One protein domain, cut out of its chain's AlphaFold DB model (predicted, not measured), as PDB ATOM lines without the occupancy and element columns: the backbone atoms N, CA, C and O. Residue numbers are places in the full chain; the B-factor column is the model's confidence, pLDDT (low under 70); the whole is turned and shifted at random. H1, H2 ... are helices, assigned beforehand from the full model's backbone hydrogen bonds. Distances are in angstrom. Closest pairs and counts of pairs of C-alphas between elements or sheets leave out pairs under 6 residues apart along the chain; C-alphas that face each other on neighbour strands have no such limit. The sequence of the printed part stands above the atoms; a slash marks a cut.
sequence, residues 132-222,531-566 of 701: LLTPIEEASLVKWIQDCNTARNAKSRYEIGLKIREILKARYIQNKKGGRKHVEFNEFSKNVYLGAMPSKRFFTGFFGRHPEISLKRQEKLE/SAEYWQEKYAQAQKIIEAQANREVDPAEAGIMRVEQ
ATOM      1  N   LEU A 132       6.204  16.701 -13.369       85.38
ATOM      2  CA  LEU A 132       4.985  16.571 -12.584       85.38
ATOM      3  C   LEU A 132       5.100  17.368 -11.272       85.38
ATOM      4  O   LEU A 132       4.109  17.874 -10.753       85.38
ATOM      5  N   LEU A 133       6.331  17.496 -10.779       88.56
ATOM      6  CA  LEU A 133       6.717  18.181  -9.555       88.56
ATOM      7  C   LEU A 133       7.621  19.380  -9.873       88.56
ATOM      8  O   LEU A 133       8.303  19.387 -10.900       88.56
ATOM      9  N   THR A 134       7.657  20.377  -8.990       88.44
ATOM     10  CA  THR A 134       8.730  21.388  -9.004       88.44
ATOM     11  C   THR A 134      10.045  20.767  -8.505       88.44
ATOM     12  O   THR A 134      10.005  19.728  -7.844       88.44
ATOM     13  N   PRO A 135      11.222  21.372  -8.757       87.88
ATOM     14  CA  PRO A 135      12.491  20.844  -8.245       87.88
ATOM     15  C   PRO A 135      12.513  20.667  -6.718       87.88
ATOM     16  O   PRO A 135      13.054  19.679  -6.229       87.88
ATOM     17  N   ILE A 136      11.874  21.581  -5.975       85.81
ATOM     18  CA  ILE A 136      11.761  21.525  -4.507       85.81
ATOM     19  C   ILE A 136      10.893  20.338  -4.087       85.81
ATOM     20  O   ILE A 136      11.308  19.529  -3.267       85.81
ATOM     21  N   GLU A 137       9.714  20.178  -4.690       90.81
ATOM     22  CA  GLU A 137       8.836  19.036  -4.420       90.81
ATOM     23  C   GLU A 137       9.474  17.690  -4.794       90.81
ATOM     24  O   GLU A 137       9.271  16.692  -4.100       90.81
ATOM     25  N   GLU A 138      10.227  17.656  -5.896       91.88
ATOM     26  CA  GLU A 138      10.923  16.466  -6.377       91.88
ATOM     27  C   GLU A 138      12.031  16.066  -5.386       91.88
ATOM     28  O   GLU A 138      12.073  14.908  -4.969       91.88
ATOM     29  N   ALA A 139      12.829  17.026  -4.899       89.25
ATOM     30  CA  ALA A 139      13.821  16.813  -3.841       89.25
ATOM     31  C   ALA A 139      13.188  16.391  -2.498       89.25
ATOM     32  O   ALA A 139      13.651  15.438  -1.864       89.25
ATOM     33  N   SER A 140      12.087  17.028  -2.080       88.94
ATOM     34  CA  SER A 140      11.352  16.640  -0.869       88.94
ATOM     35  C   SER A 140      10.813  15.207  -0.973       88.94
ATOM     36  O   SER A 140      10.835  14.466   0.013       88.94
ATOM     37  N   LEU A 141      10.368  14.778  -2.162       93.56
ATOM     38  CA  LEU A 141       9.920  13.405  -2.406       93.56
ATOM     39  C   LEU A 141      11.070  12.393  -2.340       93.56
ATOM     40  O   LEU A 141      10.886  11.334  -1.740       93.56
ATOM     41  N   VAL A 142      12.241  12.710  -2.902       92.19
ATOM     42  CA  VAL A 142      13.452  11.877  -2.775       92.19
ATOM     43  C   VAL A 142      13.805  11.677  -1.300       92.19
ATOM     44  O   VAL A 142      13.924  10.534  -0.853       92.19
ATOM     45  N   LYS A 143      13.857  12.766  -0.519       88.19
ATOM     46  CA  LYS A 143      14.152  12.710   0.920       88.19
ATOM     47  C   LYS A 143      13.128  11.880   1.695       88.19
ATOM     48  O   LYS A 143      13.505  11.056   2.518       88.19
ATOM     49  N   TRP A 144      11.833  12.016   1.400       91.31
ATOM     50  CA  TRP A 144      10.794  11.189   2.029       91.31
ATOM     51  C   TRP A 144      10.900   9.701   1.659       91.31
ATOM     52  O   TRP A 144      10.689   8.850   2.518       91.31
ATOM     53  N   ILE A 145      11.272   9.365   0.416       91.81
ATOM     54  CA  ILE A 145      11.539   7.971   0.011       91.81
ATOM     55  C   ILE A 145      12.716   7.393   0.811       91.81
ATOM     56  O   ILE A 145      12.630   6.253   1.274       91.81
ATOM     57  N   GLN A 146      13.786   8.174   1.001       87.75
ATOM     58  CA  GLN A 146      14.948   7.793   1.809       87.75
ATOM     59  C   GLN A 146      14.568   7.617   3.288       87.75
ATOM     60  O   GLN A 146      14.779   6.535   3.832       87.75
ATOM     61  N   ASP A 147      13.916   8.609   3.904       81.31
ATOM     62  CA  ASP A 147      13.454   8.551   5.297       81.31
ATOM     63  C   ASP A 147      12.522   7.339   5.535       81.31
ATOM     64  O   ASP A 147      12.657   6.625   6.531       81.31
ATOM     65  N   CYS A 148      11.600   7.053   4.604       82.19
ATOM     66  CA  CYS A 148      10.745   5.862   4.652       82.19
ATOM     67  C   CYS A 148      11.542   4.553   4.573       82.19
ATOM     68  O   CYS A 148      11.176   3.582   5.236       82.19
ATOM     69  N   ASN A 149      12.609   4.499   3.770       83.81
ATOM     70  CA  ASN A 149      13.467   3.320   3.674       83.81
ATOM     71  C   ASN A 149      14.265   3.093   4.968       83.81
ATOM     72  O   ASN A 149      14.273   1.972   5.473       83.81
ATOM     73  N   THR A 150      14.850   4.149   5.544       75.75
ATOM     74  CA  THR A 150      15.538   4.115   6.849       75.75
ATOM     75  C   THR A 150      14.596   3.651   7.964       75.75
ATOM     76  O   THR A 150      14.941   2.772   8.749       75.75
ATOM     77  N   ALA A 151      13.344   4.119   7.963       71.12
ATOM     78  CA  ALA A 151      12.290   3.654   8.871       71.12
ATOM     79  C   ALA A 151      11.747   2.235   8.559       71.12
ATOM     80  O   ALA A 151      10.679   1.862   9.050       71.12
ATOM     81  N   ARG A 152      12.427   1.449   7.704       75.62
ATOM     82  CA  ARG A 152      12.041   0.097   7.239       75.62
ATOM     83  C   ARG A 152      10.610   0.012   6.659       75.62
ATOM     84  O   ARG A 152      10.002  -1.058   6.594       75.62
ATOM     85  N   ASN A 153      10.087   1.137   6.173       80.31
ATOM     86  CA  ASN A 153       8.754   1.335   5.591       80.31
ATOM     87  C   ASN A 153       8.874   1.759   4.109       80.31
ATOM     88  O   ASN A 153       8.211   2.693   3.654       80.31
ATOM     89  N   ALA A 154       9.779   1.098   3.374       87.06
ATOM     90  CA  ALA A 154      10.089   1.385   1.975       87.06
ATOM     91  C   ALA A 154       8.833   1.358   1.089       87.06
ATOM     92  O   ALA A 154       7.986   0.470   1.211       87.06
ATOM     93  N   LYS A 155       8.715   2.341   0.190       89.81
ATOM     94  CA  LYS A 155       7.464   2.631  -0.520       89.81
ATOM     95  C   LYS A 155       7.419   2.064  -1.928       89.81
ATOM     96  O   LYS A 155       8.340   2.220  -2.729       89.81
ATOM     97  N   SER A 156       6.301   1.421  -2.246       91.31
ATOM     98  CA  SER A 156       6.006   0.943  -3.591       91.31
ATOM     99  C   SER A 156       5.806   2.110  -4.564       91.31
ATOM    100  O   SER A 156       5.434   3.222  -4.185       91.31
ATOM    101  N   ARG A 157       5.958   1.840  -5.868       90.38
ATOM    102  CA  ARG A 157       5.631   2.808  -6.934       90.38
ATOM    103  C   ARG A 157       4.210   3.383  -6.791       90.38
ATOM    104  O   ARG A 157       3.984   4.537  -7.141       90.38
ATOM    105  N   TYR A 158       3.265   2.578  -6.301       91.06
ATOM    106  CA  TYR A 158       1.884   3.002  -6.080       91.06
ATOM    107  C   TYR A 158       1.785   4.021  -4.934       91.06
ATOM    108  O   TYR A 158       1.274   5.114  -5.150       91.06
ATOM    109  N   GLU A 159       2.359   3.726  -3.764       92.69
ATOM    110  CA  GLU A 159       2.377   4.648  -2.614       92.69
ATOM    111  C   GLU A 159       3.122   5.956  -2.918       92.69
ATOM    112  O   GLU A 159       2.644   7.030  -2.561       92.69
ATOM    113  N   ILE A 160       4.249   5.893  -3.638       93.69
ATOM    114  CA  ILE A 160       4.960   7.096  -4.109       93.69
ATOM    115  C   ILE A 160       4.042   7.928  -5.021       93.69
ATOM    116  O   ILE A 160       3.992   9.150  -4.907       93.69
ATOM    117  N   GLY A 161       3.260   7.277  -5.888       91.94
ATOM    118  CA  GLY A 161       2.266   7.947  -6.728       91.94
ATOM    119  C   GLY A 161       1.121   8.601  -5.944       91.94
ATOM    120  O   GLY A 161       0.665   9.676  -6.333       91.94
ATOM    121  N   LEU A 162       0.695   8.009  -4.823       92.00
ATOM    122  CA  LEU A 162      -0.265   8.635  -3.908       92.00
ATOM    123  C   LEU A 162       0.342   9.865  -3.216       92.00
ATOM    124  O   LEU A 162      -0.286  10.923  -3.215       92.00
ATOM    125  N   LYS A 163       1.589   9.778  -2.730       93.75
ATOM    126  CA  LYS A 163       2.293  10.920  -2.119       93.75
ATOM    127  C   LYS A 163       2.481  12.077  -3.110       93.75
ATOM    128  O   LYS A 163       2.244  13.226  -2.755       93.75
ATOM    129  N   ILE A 164       2.793  11.785  -4.375       93.19
ATOM    130  CA  ILE A 164       2.810  12.779  -5.466       93.19
ATOM    131  C   ILE A 164       1.454  13.488  -5.601       93.19
ATOM    132  O   ILE A 164       1.401  14.709  -5.748       93.19
ATOM    133  N   ARG A 165       0.341  12.749  -5.524       91.62
ATOM    134  CA  ARG A 165      -1.004  13.339  -5.593       91.62
ATOM    135  C   ARG A 165      -1.317  14.223  -4.380       91.62
ATOM    136  O   ARG A 165      -2.002  15.228  -4.542       91.62
ATOM    137  N   GLU A 166      -0.822  13.888  -3.190       90.88
ATOM    138  CA  GLU A 166      -0.933  14.744  -1.998       90.88
ATOM    139  C   GLU A 166      -0.135  16.046  -2.139       90.88
ATOM    140  O   GLU A 166      -0.678  17.115  -1.861       90.88
ATOM    141  N   ILE A 167       1.103  15.972  -2.643       91.56
ATOM    142  CA  ILE A 167       1.932  17.145  -2.962       91.56
ATOM    143  C   ILE A 167       1.180  18.075  -3.927       91.56
ATOM    144  O   ILE A 167       0.985  19.255  -3.633       91.56
ATOM    145  N   LEU A 168       0.644  17.529  -5.027       90.94
ATOM    146  CA  LEU A 168      -0.163  18.297  -5.979       90.94
ATOM    147  C   LEU A 168      -1.416  18.904  -5.327       90.94
ATOM    148  O   LEU A 168      -1.696  20.083  -5.529       90.94
ATOM    149  N   LYS A 169      -2.160  18.155  -4.503       88.62
ATOM    150  CA  LYS A 169      -3.323  18.702  -3.776       88.62
ATOM    151  C   LYS A 169      -2.948  19.901  -2.903       88.62
ATOM    152  O   LYS A 169      -3.681  20.889  -2.891       88.62
ATOM    153  N   ALA A 170      -1.817  19.842  -2.206       86.12
ATOM    154  CA  ALA A 170      -1.350  20.956  -1.394       86.12
ATOM    155  C   ALA A 170      -0.938  22.167  -2.241       86.12
ATOM    156  O   ALA A 170      -1.355  23.280  -1.916       86.12
ATOM    157  N   ARG A 171      -0.223  21.959  -3.358       87.12
ATOM    158  CA  ARG A 171       0.122  23.043  -4.295       87.12
ATOM    159  C   ARG A 171      -1.135  23.738  -4.833       87.12
ATOM    160  O   ARG A 171      -1.189  24.963  -4.867       87.12
ATOM    161  N   TYR A 172      -2.186  22.977  -5.169       86.06
ATOM    162  CA  TYR A 172      -3.482  23.537  -5.586       86.06
ATOM    163  C   TYR A 172      -4.115  24.421  -4.500       86.06
ATOM    164  O   TYR A 172      -4.535  25.542  -4.781       86.06
ATOM    165  N   ILE A 173      -4.157  23.946  -3.250       82.38
ATOM    166  CA  ILE A 173      -4.715  24.705  -2.118       82.38
ATOM    167  C   ILE A 173      -3.912  25.990  -1.867       82.38
ATOM    168  O   ILE A 173      -4.503  27.033  -1.605       82.38
ATOM    169  N   GLN A 174      -2.582  25.932  -1.963       77.12
ATOM    170  CA  GLN A 174      -1.699  27.087  -1.767       77.12
ATOM    171  C   GLN A 174      -1.863  28.129  -2.876       77.12
ATOM    172  O   GLN A 174      -2.103  29.293  -2.565       77.12
ATOM    173  N   ASN A 175      -1.852  27.706  -4.146       82.88
ATOM    174  CA  ASN A 175      -2.155  28.564  -5.296       82.88
ATOM    175  C   ASN A 175      -3.491  29.314  -5.114       82.88
ATOM    176  O   ASN A 175      -3.603  30.478  -5.486       82.88
ATOM    177  N   LYS A 176      -4.494  28.663  -4.507       80.06
ATOM    178  CA  LYS A 176      -5.828  29.236  -4.268       80.06
ATOM    179  C   LYS A 176      -5.901  30.215  -3.084       80.06
ATOM    180  O   LYS A 176      -6.867  30.966  -3.000       80.06
ATOM    181  N   LYS A 177      -4.926  30.207  -2.166       73.50
ATOM    182  CA  LYS A 177      -4.886  31.105  -0.990       73.50
ATOM    183  C   LYS A 177      -4.272  32.480  -1.279       73.50
ATOM    184  O   LYS A 177      -4.446  33.381  -0.466       73.50
ATOM    185  N   GLY A 178      -3.590  32.646  -2.415       64.19
ATOM    186  CA  GLY A 178      -2.887  33.885  -2.759       64.19
ATOM    187  C   GLY A 178      -1.631  34.132  -1.910       64.19
ATOM    188  O   GLY A 178      -1.272  33.337  -1.043       64.19
ATOM    189  N   GLY A 179      -0.930  35.232  -2.197       60.88
ATOM    190  CA  GLY A 179       0.225  35.683  -1.410       60.88
ATOM    191  C   GLY A 179       1.516  34.869  -1.563       60.88
ATOM    192  O   GLY A 179       2.465  35.135  -0.834       60.88
ATOM    193  N   ARG A 180       1.583  33.896  -2.486       63.50
ATOM    194  CA  ARG A 180       2.827  33.205  -2.878       63.50
ATOM    195  C   ARG A 180       2.925  33.020  -4.393       63.50
ATOM    196  O   ARG A 180       1.896  33.004  -5.070       63.50
ATOM    197  N   LYS A 181       4.145  32.842  -4.915       67.06
ATOM    198  CA  LYS A 181       4.426  32.567  -6.336       67.06
ATOM    199  C   LYS A 181       3.545  31.425  -6.868       67.06
ATOM    200  O   LYS A 181       3.726  30.263  -6.509       67.06
ATOM    201  N   HIS A 182       2.604  31.769  -7.745       73.12
ATOM    202  CA  HIS A 182       1.669  30.824  -8.349       73.12
ATOM    203  C   HIS A 182       2.392  29.877  -9.315       73.12
ATOM    204  O   HIS A 182       3.030  30.325 -10.269       73.12
ATOM    205  N   VAL A 183       2.271  28.564  -9.096       78.81
ATOM    206  CA  VAL A 183       2.870  27.543  -9.972       78.81
ATOM    207  C   VAL A 183       1.764  26.750 -10.658       78.81
ATOM    208  O   VAL A 183       1.136  25.875 -10.052       78.81
ATOM    209  N   GLU A 184       1.525  27.047 -11.934       76.81
ATOM    210  CA  GLU A 184       0.461  26.418 -12.717       76.81
ATOM    211  C   GLU A 184       0.616  24.902 -12.874       76.81
ATOM    212  O   GLU A 184       1.713  24.341 -12.951       76.81
ATOM    213  N   PHE A 185      -0.524  24.218 -12.989       83.06
ATOM    214  CA  PHE A 185      -0.547  22.812 -13.370       83.06
ATOM    215  C   PHE A 185      -0.522  22.661 -14.887       83.06
ATOM    216  O   PHE A 185      -1.466  23.044 -15.585       83.06
ATOM    217  N   ASN A 186       0.506  21.972 -15.378       82.19
ATOM    218  CA  ASN A 186       0.476  21.368 -16.704       82.19
ATOM    219  C   ASN A 186      -0.610  20.271 -16.799       82.19
ATOM    220  O   ASN A 186      -1.143  19.802 -15.791       82.19
ATOM    221  N   GLU A 187      -0.930  19.844 -18.021       79.69
ATOM    222  CA  GLU A 187      -1.973  18.845 -18.306       79.69
ATOM    223  C   GLU A 187      -1.762  17.523 -17.540       79.69
ATOM    224  O   GLU A 187      -2.702  16.963 -16.977       79.69
ATOM    225  N   PHE A 188      -0.512  17.059 -17.419       79.69
ATOM    226  CA  PHE A 188      -0.175  15.849 -16.663       79.69
ATOM    227  C   PHE A 188      -0.424  16.013 -15.157       79.69
ATOM    228  O   PHE A 188      -0.982  15.116 -14.526       79.69
ATOM    229  N   SER A 189      -0.075  17.171 -14.592       83.94
ATOM    230  CA  SER A 189      -0.315  17.513 -13.184       83.94
ATOM    231  C   SER A 189      -1.809  17.624 -12.883       83.94
ATOM    232  O   SER A 189      -2.260  17.083 -11.876       83.94
ATOM    233  N   LYS A 190      -2.596  18.227 -13.790       84.69
ATOM    234  CA  LYS A 190      -4.067  18.245 -13.708       84.69
ATOM    235  C   LYS A 190      -4.630  16.822 -13.679       84.69
ATOM    236  O   LYS A 190      -5.387  16.491 -12.771       84.69
ATOM    237  N   ASN A 191      -4.204  15.957 -14.600       85.19
ATOM    238  CA  ASN A 191      -4.685  14.574 -14.675       85.19
ATOM    239  C   ASN A 191      -4.342  13.751 -13.418       85.19
ATOM    240  O   ASN A 191      -5.201  13.030 -12.904       85.19
ATOM    241  N   VAL A 192      -3.123  13.877 -12.875       86.50
ATOM    242  CA  VAL A 192      -2.725  13.163 -11.644       86.50
ATOM    243  C   VAL A 192      -3.456  13.700 -10.409       86.50
ATOM    244  O   VAL A 192      -3.936  12.921  -9.585       86.50
ATOM    245  N   TYR A 193      -3.624  15.020 -10.299       86.38
ATOM    246  CA  TYR A 193      -4.435  15.646  -9.252       86.38
ATOM    247  C   TYR A 193      -5.882  15.108  -9.256       86.38
ATOM    248  O   TYR A 193      -6.372  14.624  -8.224       86.38
ATOM    249  N   LEU A 194      -6.526  15.102 -10.432       85.25
ATOM    250  CA  LEU A 194      -7.903  14.633 -10.626       85.25
ATOM    251  C   LEU A 194      -8.089  13.143 -10.296       85.25
ATOM    252  O   LEU A 194      -9.145  12.767  -9.794       85.25
ATOM    253  N   GLY A 195      -7.061  12.305 -10.457       81.19
ATOM    254  CA  GLY A 195      -7.099  10.915  -9.987       81.19
ATOM    255  C   GLY A 195      -6.240   9.912 -10.740       81.19
ATOM    256  O   GLY A 195      -6.149   8.768 -10.299       81.19
ATOM    257  N   ALA A 196      -5.596  10.304 -11.841       87.19
ATOM    258  CA  ALA A 196      -4.673   9.419 -12.538       87.19
ATOM    259  C   ALA A 196      -3.423   9.127 -11.687       87.19
ATOM    260  O   ALA A 196      -2.971   9.953 -10.898       87.19
ATOM    261  N   MET A 197      -2.811   7.962 -11.889       89.31
ATOM    262  CA  MET A 197      -1.511   7.650 -11.288       89.31
ATOM    263  C   MET A 197      -0.362   8.149 -12.179       89.31
ATOM    264  O   MET A 197      -0.491   8.113 -13.409       89.31
ATOM    265  N   PRO A 198       0.794   8.548 -11.614       89.31
ATOM    266  CA  PRO A 198       1.966   8.894 -12.413       89.31
ATOM    267  C   PRO A 198       2.399   7.724 -13.307       89.31
ATOM    268  O   PRO A 198       2.462   6.567 -12.883       89.31
ATOM    269  N   SER A 199       2.688   8.017 -14.576       86.56
ATOM    270  CA  SER A 199       2.943   6.977 -15.578       86.56
ATOM    271  C   SER A 199       4.244   6.202 -15.321       86.56
ATOM    272  O   SER A 199       5.196   6.709 -14.725       86.56
ATOM    273  N   LYS A 200       4.357   4.983 -15.870       83.81
ATOM    274  CA  LYS A 200       5.621   4.218 -15.851       83.81
ATOM    275  C   LYS A 200       6.795   5.030 -16.425       83.81
ATOM    276  O   LYS A 200       7.904   4.913 -15.914       83.81
ATOM    277  N   ARG A 201       6.542   5.869 -17.441       83.00
ATOM    278  CA  ARG A 201       7.541   6.758 -18.057       83.00
ATOM    279  C   ARG A 201       8.003   7.856 -17.098       83.00
ATOM    280  O   ARG A 201       9.204   8.086 -17.031       83.00
ATOM    281  N   PHE A 202       7.089   8.464 -16.334       88.81
ATOM    282  CA  PHE A 202       7.449   9.415 -15.276       88.81
ATOM    283  C   PHE A 202       8.415   8.764 -14.282       88.81
ATOM    284  O   PHE A 202       9.499   9.289 -14.070       88.81
ATOM    285  N   PHE A 203       8.089   7.577 -13.761       88.88
ATOM    286  CA  PHE A 203       8.977   6.880 -12.825       88.88
ATOM    287  C   PHE A 203      10.341   6.530 -13.433       88.88
ATOM    288  O   PHE A 203      11.349   6.650 -12.749       88.88
ATOM    289  N   THR A 204      10.401   6.123 -14.704       85.69
ATOM    290  CA  THR A 204      11.684   5.900 -15.397       85.69
ATOM    291  C   THR A 204      12.504   7.188 -15.535       85.69
ATOM    292  O   THR A 204      13.720   7.121 -15.406       85.69
ATOM    293  N   GLY A 205      11.869   8.343 -15.762       86.19
ATOM    294  CA  GLY A 205      12.551   9.643 -15.773       86.19
ATOM    295  C   GLY A 205      13.019  10.078 -14.382       86.19
ATOM    296  O   GLY A 205      14.184  10.402 -14.210       86.19
ATOM    297  N   PHE A 206      12.138  10.004 -13.383       90.12
ATOM    298  CA  PHE A 206      12.405  10.366 -11.988       90.12
ATOM    299  C   PHE A 206      13.584   9.572 -11.397       90.12
ATOM    300  O   PHE A 206      14.579  10.169 -11.006       90.12
ATOM    301  N   PHE A 207      13.555   8.233 -11.442       89.69
ATOM    302  CA  PHE A 207      14.692   7.411 -10.984       89.69
ATOM    303  C   PHE A 207      15.941   7.528 -11.881       89.69
ATOM    304  O   PHE A 207      17.009   7.070 -11.500       89.69
ATOM    305  N   GLY A 208      15.816   8.102 -13.084       85.44
ATOM    306  CA  GLY A 208      16.957   8.435 -13.939       85.44
ATOM    307  C   GLY A 208      17.616   9.774 -13.585       85.44
ATOM    308  O   GLY A 208      18.786   9.958 -13.899       85.44
ATOM    309  N   ARG A 209      16.880  10.693 -12.943       90.62
ATOM    310  CA  ARG A 209      17.393  11.982 -12.446       90.62
ATOM    311  C   ARG A 209      17.965  11.896 -11.031       90.62
ATOM    312  O   ARG A 209      18.886  12.644 -10.736       90.62
ATOM    313  N   HIS A 210      17.450  10.977 -10.211       88.06
ATOM    314  CA  HIS A 210      17.853  10.767  -8.813       88.06
ATOM    315  C   HIS A 210      18.477   9.371  -8.639       88.06
ATOM    316  O   HIS A 210      17.803   8.459  -8.147       88.06
ATOM    317  N   PRO A 211      19.722   9.140  -9.109       87.25
ATOM    318  CA  PRO A 211      20.384   7.831  -9.052       87.25
ATOM    319  C   PRO A 211      20.610   7.301  -7.624       87.25
ATOM    320  O   PRO A 211      20.803   6.098  -7.438       87.25
ATOM    321  N   GLU A 212      20.550   8.166  -6.610       86.88
ATOM    322  CA  GLU A 212      20.586   7.829  -5.186       86.88
ATOM    323  C   GLU A 212      19.352   7.045  -4.701       86.88
ATOM    324  O   GLU A 212      19.396   6.421  -3.639       86.88
ATOM    325  N   ILE A 213      18.260   7.017  -5.479       91.06
ATOM    326  CA  ILE A 213      17.074   6.195  -5.205       91.06
ATOM    327  C   ILE A 213      16.760   5.243  -6.365       91.06
ATOM    328  O   ILE A 213      16.752   5.593  -7.540       91.06
ATOM    329  N   SER A 214      16.442   3.991  -6.035       89.56
ATOM    330  CA  SER A 214      16.140   2.962  -7.034       89.56
ATOM    331  C   SER A 214      15.086   1.974  -6.544       89.56
ATOM    332  O   SER A 214      14.958   1.694  -5.352       89.56
ATOM    333  N   LEU A 215      14.316   1.412  -7.480       84.94
ATOM    334  CA  LEU A 215      13.346   0.360  -7.173       84.94
ATOM    335  C   LEU A 215      14.062  -0.974  -6.945       84.94
ATOM    336  O   LEU A 215      14.367  -1.698  -7.894       84.94
ATOM    337  N   LYS A 216      14.283  -1.305  -5.674       83.94
ATOM    338  CA  LYS A 216      14.805  -2.602  -5.228       83.94
ATOM    339  C   LYS A 216      13.665  -3.540  -4.819       83.94
ATOM    340  O   LYS A 216      12.538  -3.114  -4.562       83.94
ATOM    341  N   ARG A 217      13.951  -4.842  -4.758       78.25
ATOM    342  CA  ARG A 217      13.062  -5.809  -4.101       78.25
ATOM    343  C   ARG A 217      13.278  -5.673  -2.596       78.25
ATOM    344  O   ARG A 217      14.402  -5.856  -2.153       78.25
ATOM    345  N   GLN A 218      12.224  -5.383  -1.838       77.00
ATOM    346  CA  GLN A 218      12.311  -5.380  -0.379       77.00
ATOM    347  C   GLN A 218      12.640  -6.792   0.122       77.00
ATOM    348  O   GLN A 218      12.010  -7.774  -0.291       77.00
ATOM    349  N   GLU A 219      13.635  -6.882   0.995       74.31
ATOM    350  CA  GLU A 219      14.022  -8.123   1.655       74.31
ATOM    351  C   GLU A 219      13.062  -8.436   2.807       74.31
ATOM    352  O   GLU A 219      12.427  -7.548   3.380       74.31
ATOM    353  N   LYS A 220      12.899  -9.725   3.113       75.94
ATOM    354  CA  LYS A 220      12.037 -10.173   4.209       75.94
ATOM    355  C   LYS A 220      12.885 -10.369   5.458       75.94
ATOM    356  O   LYS A 220      13.504 -11.418   5.597       75.94
ATOM    357  N   LEU A 221      12.853  -9.396   6.363       75.88
ATOM    358  CA  LEU A 221      13.378  -9.533   7.719       75.88
ATOM    359  C   LEU A 221      12.209  -9.711   8.699       75.88
ATOM    360  O   LEU A 221      11.195  -9.018   8.592       75.88
ATOM    361  N   GLU A 222      12.324 -10.659   9.629       80.44
ATOM    362  CA  GLU A 222      11.332 -10.850  10.694       80.44
ATOM    363  C   GLU A 222      11.373  -9.664  11.671       80.44
ATOM    364  O   GLU A 222      12.451  -9.167  11.988       80.44
ATOM    365  N   SER A 531      11.632  56.565  16.851       80.75
ATOM    366  CA  SER A 531      11.769  57.566  15.788       80.75
ATOM    367  C   SER A 531      11.079  57.135  14.482       80.75
ATOM    368  O   SER A 531      10.859  55.948  14.213       80.75
ATOM    369  N   ALA A 532      10.772  58.110  13.621       80.19
ATOM    370  CA  ALA A 532      10.212  57.843  12.295       80.19
ATOM    371  C   ALA A 532      11.140  56.952  11.444       80.19
ATOM    372  O   ALA A 532      10.662  56.066  10.738       80.19
ATOM    373  N   GLU A 533      12.457  57.141  11.563       81.81
ATOM    374  CA  GLU A 533      13.486  56.353  10.879       81.81
ATOM    375  C   GLU A 533      13.526  54.903  11.394       81.81
ATOM    376  O   GLU A 533      13.496  53.963  10.599       81.81
ATOM    377  N   TYR A 534      13.442  54.693  12.715       83.56
ATOM    378  CA  TYR A 534      13.352  53.357  13.322       83.56
ATOM    379  C   TYR A 534      12.137  52.577  12.806       83.56
ATOM    380  O   TYR A 534      12.243  51.390  12.477       83.56
ATOM    381  N   TRP A 535      10.981  53.241  12.702       79.94
ATOM    382  CA  TRP A 535       9.784  52.623  12.141       79.94
ATOM    383  C   TRP A 535       9.913  52.382  10.635       79.94
ATOM    384  O   TRP A 535       9.557  51.294  10.189       79.94
ATOM    385  N   GLN A 536      10.470  53.315   9.857       83.94
ATOM    386  CA  GLN A 536      10.728  53.114   8.424       83.94
ATOM    387  C   GLN A 536      11.647  51.914   8.164       83.94
ATOM    388  O   GLN A 536      11.326  51.079   7.317       83.94
ATOM    389  N   GLU A 537      12.734  51.751   8.921       82.81
ATOM    390  CA  GLU A 537      13.615  50.590   8.781       82.81
ATOM    391  C   GLU A 537      12.949  49.286   9.238       82.81
ATOM    392  O   GLU A 537      13.083  48.263   8.562       82.81
ATOM    393  N   LYS A 538      12.166  49.302  10.329       83.81
ATOM    394  CA  LYS A 538      11.335  48.155  10.745       83.81
ATOM    395  C   LYS A 538      10.321  47.769   9.664       83.81
ATOM    396  O   LYS A 538      10.184  46.579   9.379       83.81
ATOM    397  N   TYR A 539       9.659  48.739   9.027       83.62
ATOM    398  CA  TYR A 539       8.743  48.504   7.908       83.62
ATOM    399  C   TYR A 539       9.476  47.974   6.672       83.62
ATOM    400  O   TYR A 539       9.017  46.999   6.085       83.62
ATOM    401  N   ALA A 540      10.641  48.518   6.313       83.38
ATOM    402  CA  ALA A 540      11.440  48.031   5.188       83.38
ATOM    403  C   ALA A 540      11.968  46.602   5.418       83.38
ATOM    404  O   ALA A 540      11.976  45.785   4.497       83.38
ATOM    405  N   GLN A 541      12.372  46.261   6.646       81.12
ATOM    406  CA  GLN A 541      12.736  44.890   7.021       81.12
ATOM    407  C   GLN A 541      11.521  43.954   6.990       81.12
ATOM    408  O   GLN A 541      11.608  42.866   6.418       81.12
ATOM    409  N   ALA A 542      10.377  44.376   7.539       80.38
ATOM    410  CA  ALA A 542       9.127  43.617   7.477       80.38
ATOM    411  C   ALA A 542       8.693  43.368   6.026       80.38
ATOM    412  O   ALA A 542       8.361  42.241   5.670       80.38
ATOM    413  N   GLN A 543       8.766  44.388   5.170       79.38
ATOM    414  CA  GLN A 543       8.423  44.301   3.757       79.38
ATOM    415  C   GLN A 543       9.379  43.370   3.001       79.38
ATOM    416  O   GLN A 543       8.906  42.498   2.281       79.38
ATOM    417  N   LYS A 544      10.696  43.436   3.246       79.06
ATOM    418  CA  LYS A 544      11.664  42.455   2.711       79.06
ATOM    419  C   LYS A 544      11.353  41.023   3.159       79.06
ATOM    420  O   LYS A 544      11.466  40.101   2.355       79.06
ATOM    421  N   ILE A 545      10.936  40.815   4.411       75.88
ATOM    422  CA  ILE A 545      10.521  39.496   4.918       75.88
ATOM    423  C   ILE A 545       9.223  39.032   4.236       75.88
ATOM    424  O   ILE A 545       9.136  37.874   3.831       75.88
ATOM    425  N   ILE A 546       8.240  39.918   4.059       73.06
ATOM    426  CA  ILE A 546       6.971  39.635   3.367       73.06
ATOM    427  C   ILE A 546       7.223  39.294   1.892       73.06
ATOM    428  O   ILE A 546       6.738  38.271   1.415       73.06
ATOM    429  N   GLU A 547       8.029  40.081   1.180       72.44
ATOM    430  CA  GLU A 547       8.403  39.843  -0.219       72.44
ATOM    431  C   GLU A 547       9.216  38.550  -0.379       72.44
ATOM    432  O   GLU A 547       8.960  37.770  -1.300       72.44
ATOM    433  N   ALA A 548      10.142  38.252   0.539       67.31
ATOM    434  CA  ALA A 548      10.867  36.983   0.553       67.31
ATOM    435  C   ALA A 548       9.933  35.783   0.814       67.31
ATOM    436  O   ALA A 548      10.068  34.746   0.164       67.31
ATOM    437  N   GLN A 549       8.954  35.916   1.715       65.62
ATOM    438  CA  GLN A 549       7.948  34.878   1.972       65.62
ATOM    439  C   GLN A 549       6.938  34.714   0.826       65.62
ATOM    440  O   GLN A 549       6.463  33.599   0.602       65.62
ATOM    441  N   ALA A 550       6.627  35.787   0.093       61.91
ATOM    442  CA  ALA A 550       5.727  35.764  -1.057       61.91
ATOM    443  C   ALA A 550       6.397  35.184  -2.315       61.91
ATOM    444  O   ALA A 550       5.777  34.440  -3.077       61.91
ATOM    445  N   ASN A 551       7.684  35.457  -2.526       62.94
ATOM    446  CA  ASN A 551       8.417  34.947  -3.686       62.94
ATOM    447  C   ASN A 551       8.934  33.504  -3.508       62.94
ATOM    448  O   ASN A 551       9.310  32.864  -4.493       62.94
ATOM    449  N   ARG A 552       8.926  32.965  -2.281       64.19
ATOM    450  CA  ARG A 552       9.373  31.597  -1.974       64.19
ATOM    451  C   ARG A 552       8.333  30.538  -2.371       64.19
ATOM    452  O   ARG A 552       7.188  30.556  -1.922       64.19
ATOM    453  N   GLU A 553       8.766  29.567  -3.174       62.28
ATOM    454  CA  GLU A 553       8.009  28.336  -3.441       62.28
ATOM    455  C   GLU A 553       7.918  27.472  -2.174       62.28
ATOM    456  O   GLU A 553       8.866  27.396  -1.391       62.28
ATOM    457  N   VAL A 554       6.769  26.829  -1.949       63.25
ATOM    458  CA  VAL A 554       6.500  26.120  -0.690       63.25
ATOM    459  C   VAL A 554       7.084  24.712  -0.710       63.25
ATOM    460  O   VAL A 554       6.786  23.924  -1.605       63.25
ATOM    461  N   ASP A 555       7.845  24.367   0.326       71.88
ATOM    462  CA  ASP A 555       8.308  22.999   0.550       71.88
ATOM    463  C   ASP A 555       7.151  22.118   1.083       71.88
ATOM    464  O   ASP A 555       6.550  22.439   2.118       71.88
ATOM    465  N   PRO A 556       6.827  20.977   0.441       75.12
ATOM    466  CA  PRO A 556       5.866  20.008   0.973       75.12
ATOM    467  C   PRO A 556       6.172  19.504   2.392       75.12
ATOM    468  O   PRO A 556       5.261  19.057   3.096       75.12
ATOM    469  N   ALA A 557       7.437  19.546   2.822       68.00
ATOM    470  CA  ALA A 557       7.843  19.197   4.178       68.00
ATOM    471  C   ALA A 557       7.361  20.234   5.206       68.00
ATOM    472  O   ALA A 557       6.796  19.839   6.227       68.00
ATOM    473  N   GLU A 558       7.475  21.536   4.908       64.75
ATOM    474  CA  GLU A 558       6.915  22.619   5.738       64.75
ATOM    475  C   GLU A 558       5.384  22.534   5.819       64.75
ATOM    476  O   GLU A 558       4.793  22.775   6.869       64.75
ATOM    477  N   ALA A 559       4.730  22.111   4.732       62.97
ATOM    478  CA  ALA A 559       3.291  21.846   4.704       62.97
ATOM    479  C   ALA A 559       2.869  20.566   5.465       62.97
ATOM    480  O   ALA A 559       1.683  20.235   5.502       62.97
ATOM    481  N   GLY A 560       3.810  19.825   6.065       67.81
ATOM    482  CA  GLY A 560       3.537  18.635   6.877       67.81
ATOM    483  C   GLY A 560       3.155  17.375   6.090       67.81
ATOM    484  O   GLY A 560       2.753  16.387   6.702       67.81
ATOM    485  N   ILE A 561       3.293  17.379   4.762       75.94
ATOM    486  CA  ILE A 561       2.888  16.276   3.864       75.94
ATOM    487  C   ILE A 561       3.925  15.148   3.888       75.94
ATOM    488  O   ILE A 561       3.591  13.967   3.768       75.94
ATOM    489  N   MET A 562       5.194  15.508   4.096       79.31
ATOM    490  CA  MET A 562       6.345  14.596   4.066       79.31
ATOM    491  C   MET A 562       6.602  13.927   5.423       79.31
ATOM    492  O   MET A 562       7.736  13.594   5.769       79.31
ATOM    493  N   ARG A 563       5.540  13.726   6.212       75.44
ATOM    494  CA  ARG A 563       5.595  12.905   7.423       75.44
ATOM    495  C   ARG A 563       5.864  11.454   7.029       75.44
ATOM    496  O   ARG A 563       5.220  10.902   6.132       75.44
ATOM    497  N   VAL A 564       6.823  10.842   7.713       66.94
ATOM    498  CA  VAL A 564       7.024   9.397   7.678       66.94
ATOM    499  C   VAL A 564       6.228   8.818   8.828       66.94
ATOM    500  O   VAL A 564       6.532   9.072   9.991       66.94
ATOM    501  N   GLU A 565       5.200   8.043   8.501       64.50
ATOM    502  CA  GLU A 565       4.587   7.162   9.482       64.50
ATOM    503  C   GLU A 565       5.637   6.136   9.900       64.50
ATOM    504  O   GLU A 565       6.011   5.246   9.122       64.50
ATOM    505  N   GLN A 566       6.125   6.267  11.136       56.78
ATOM    506  CA  GLN A 566       6.790   5.156  11.792       56.78
ATOM    507  C   GLN A 566       5.810   3.993  11.779       56.78
ATOM    508  O   GLN A 566       4.673   4.109  12.245       56.78
TER     509      GLN A 566
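Overview. This is residues 132 to 222 and 531 to 566 of the 701 residues of the protein "Hypothetical protein" of Aureoumbra lagunensis (UniProt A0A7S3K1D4). Helices H1 to H4 form a body from which H5 sticks out as a long arm, with residues 531 to 545 standing free. H3 crosses H2, and the unnamed residues 552 to 566 fold back to the body. The printed part has 127 residues with five named helices, H1 to H5 in order, and is all helix. It is loose, with radius of gyration of the C-alphas 18.7 A, spanning 69 by 36 by 23 A.

Along the chain. H1, residues 135 to 150, begins at C-alpha (12.491, 20.844, -8.245) and measures 22.7 A. H2, residues 157 to 177, measures 30.8 A. H3 is residues 187 to 194 and H4 residues 200 to 209. H5, residues 532 to 551, measures 28.0 A and ends at C-alpha (8.417, 34.947, -3.686).

Arrangement. H1 and H2, a hairpin, only just touch, with 3 pairs of C-alphas within 8 A, Glu 137 and Ile 167 closest at 7.3 A; they run opposite ways at a steep tilt of 41 degrees. H2, with residues 165 to 169 alone, touches H3, about perpendicular at 84 degrees, the C-alphas of Arg 165 and Tyr 193 closest at 5.5 A. H4 is close to H2 but not clearly touching, C-alphas 157 and 203 closest at 7.9 A. H5 touches no helix. In H1 to H5 every O i to N i+4 pair is within hydrogen-bond range.

Size, cuts and confidence. Residues 223 to 530 are not printed; C-alphas 222 and 531 are 68.6 A apart across the cut. No link printed whole is long. pLDDT is under 70 at residues 178 to 181, 548 to 554, 557 to 560 and 564 to 566.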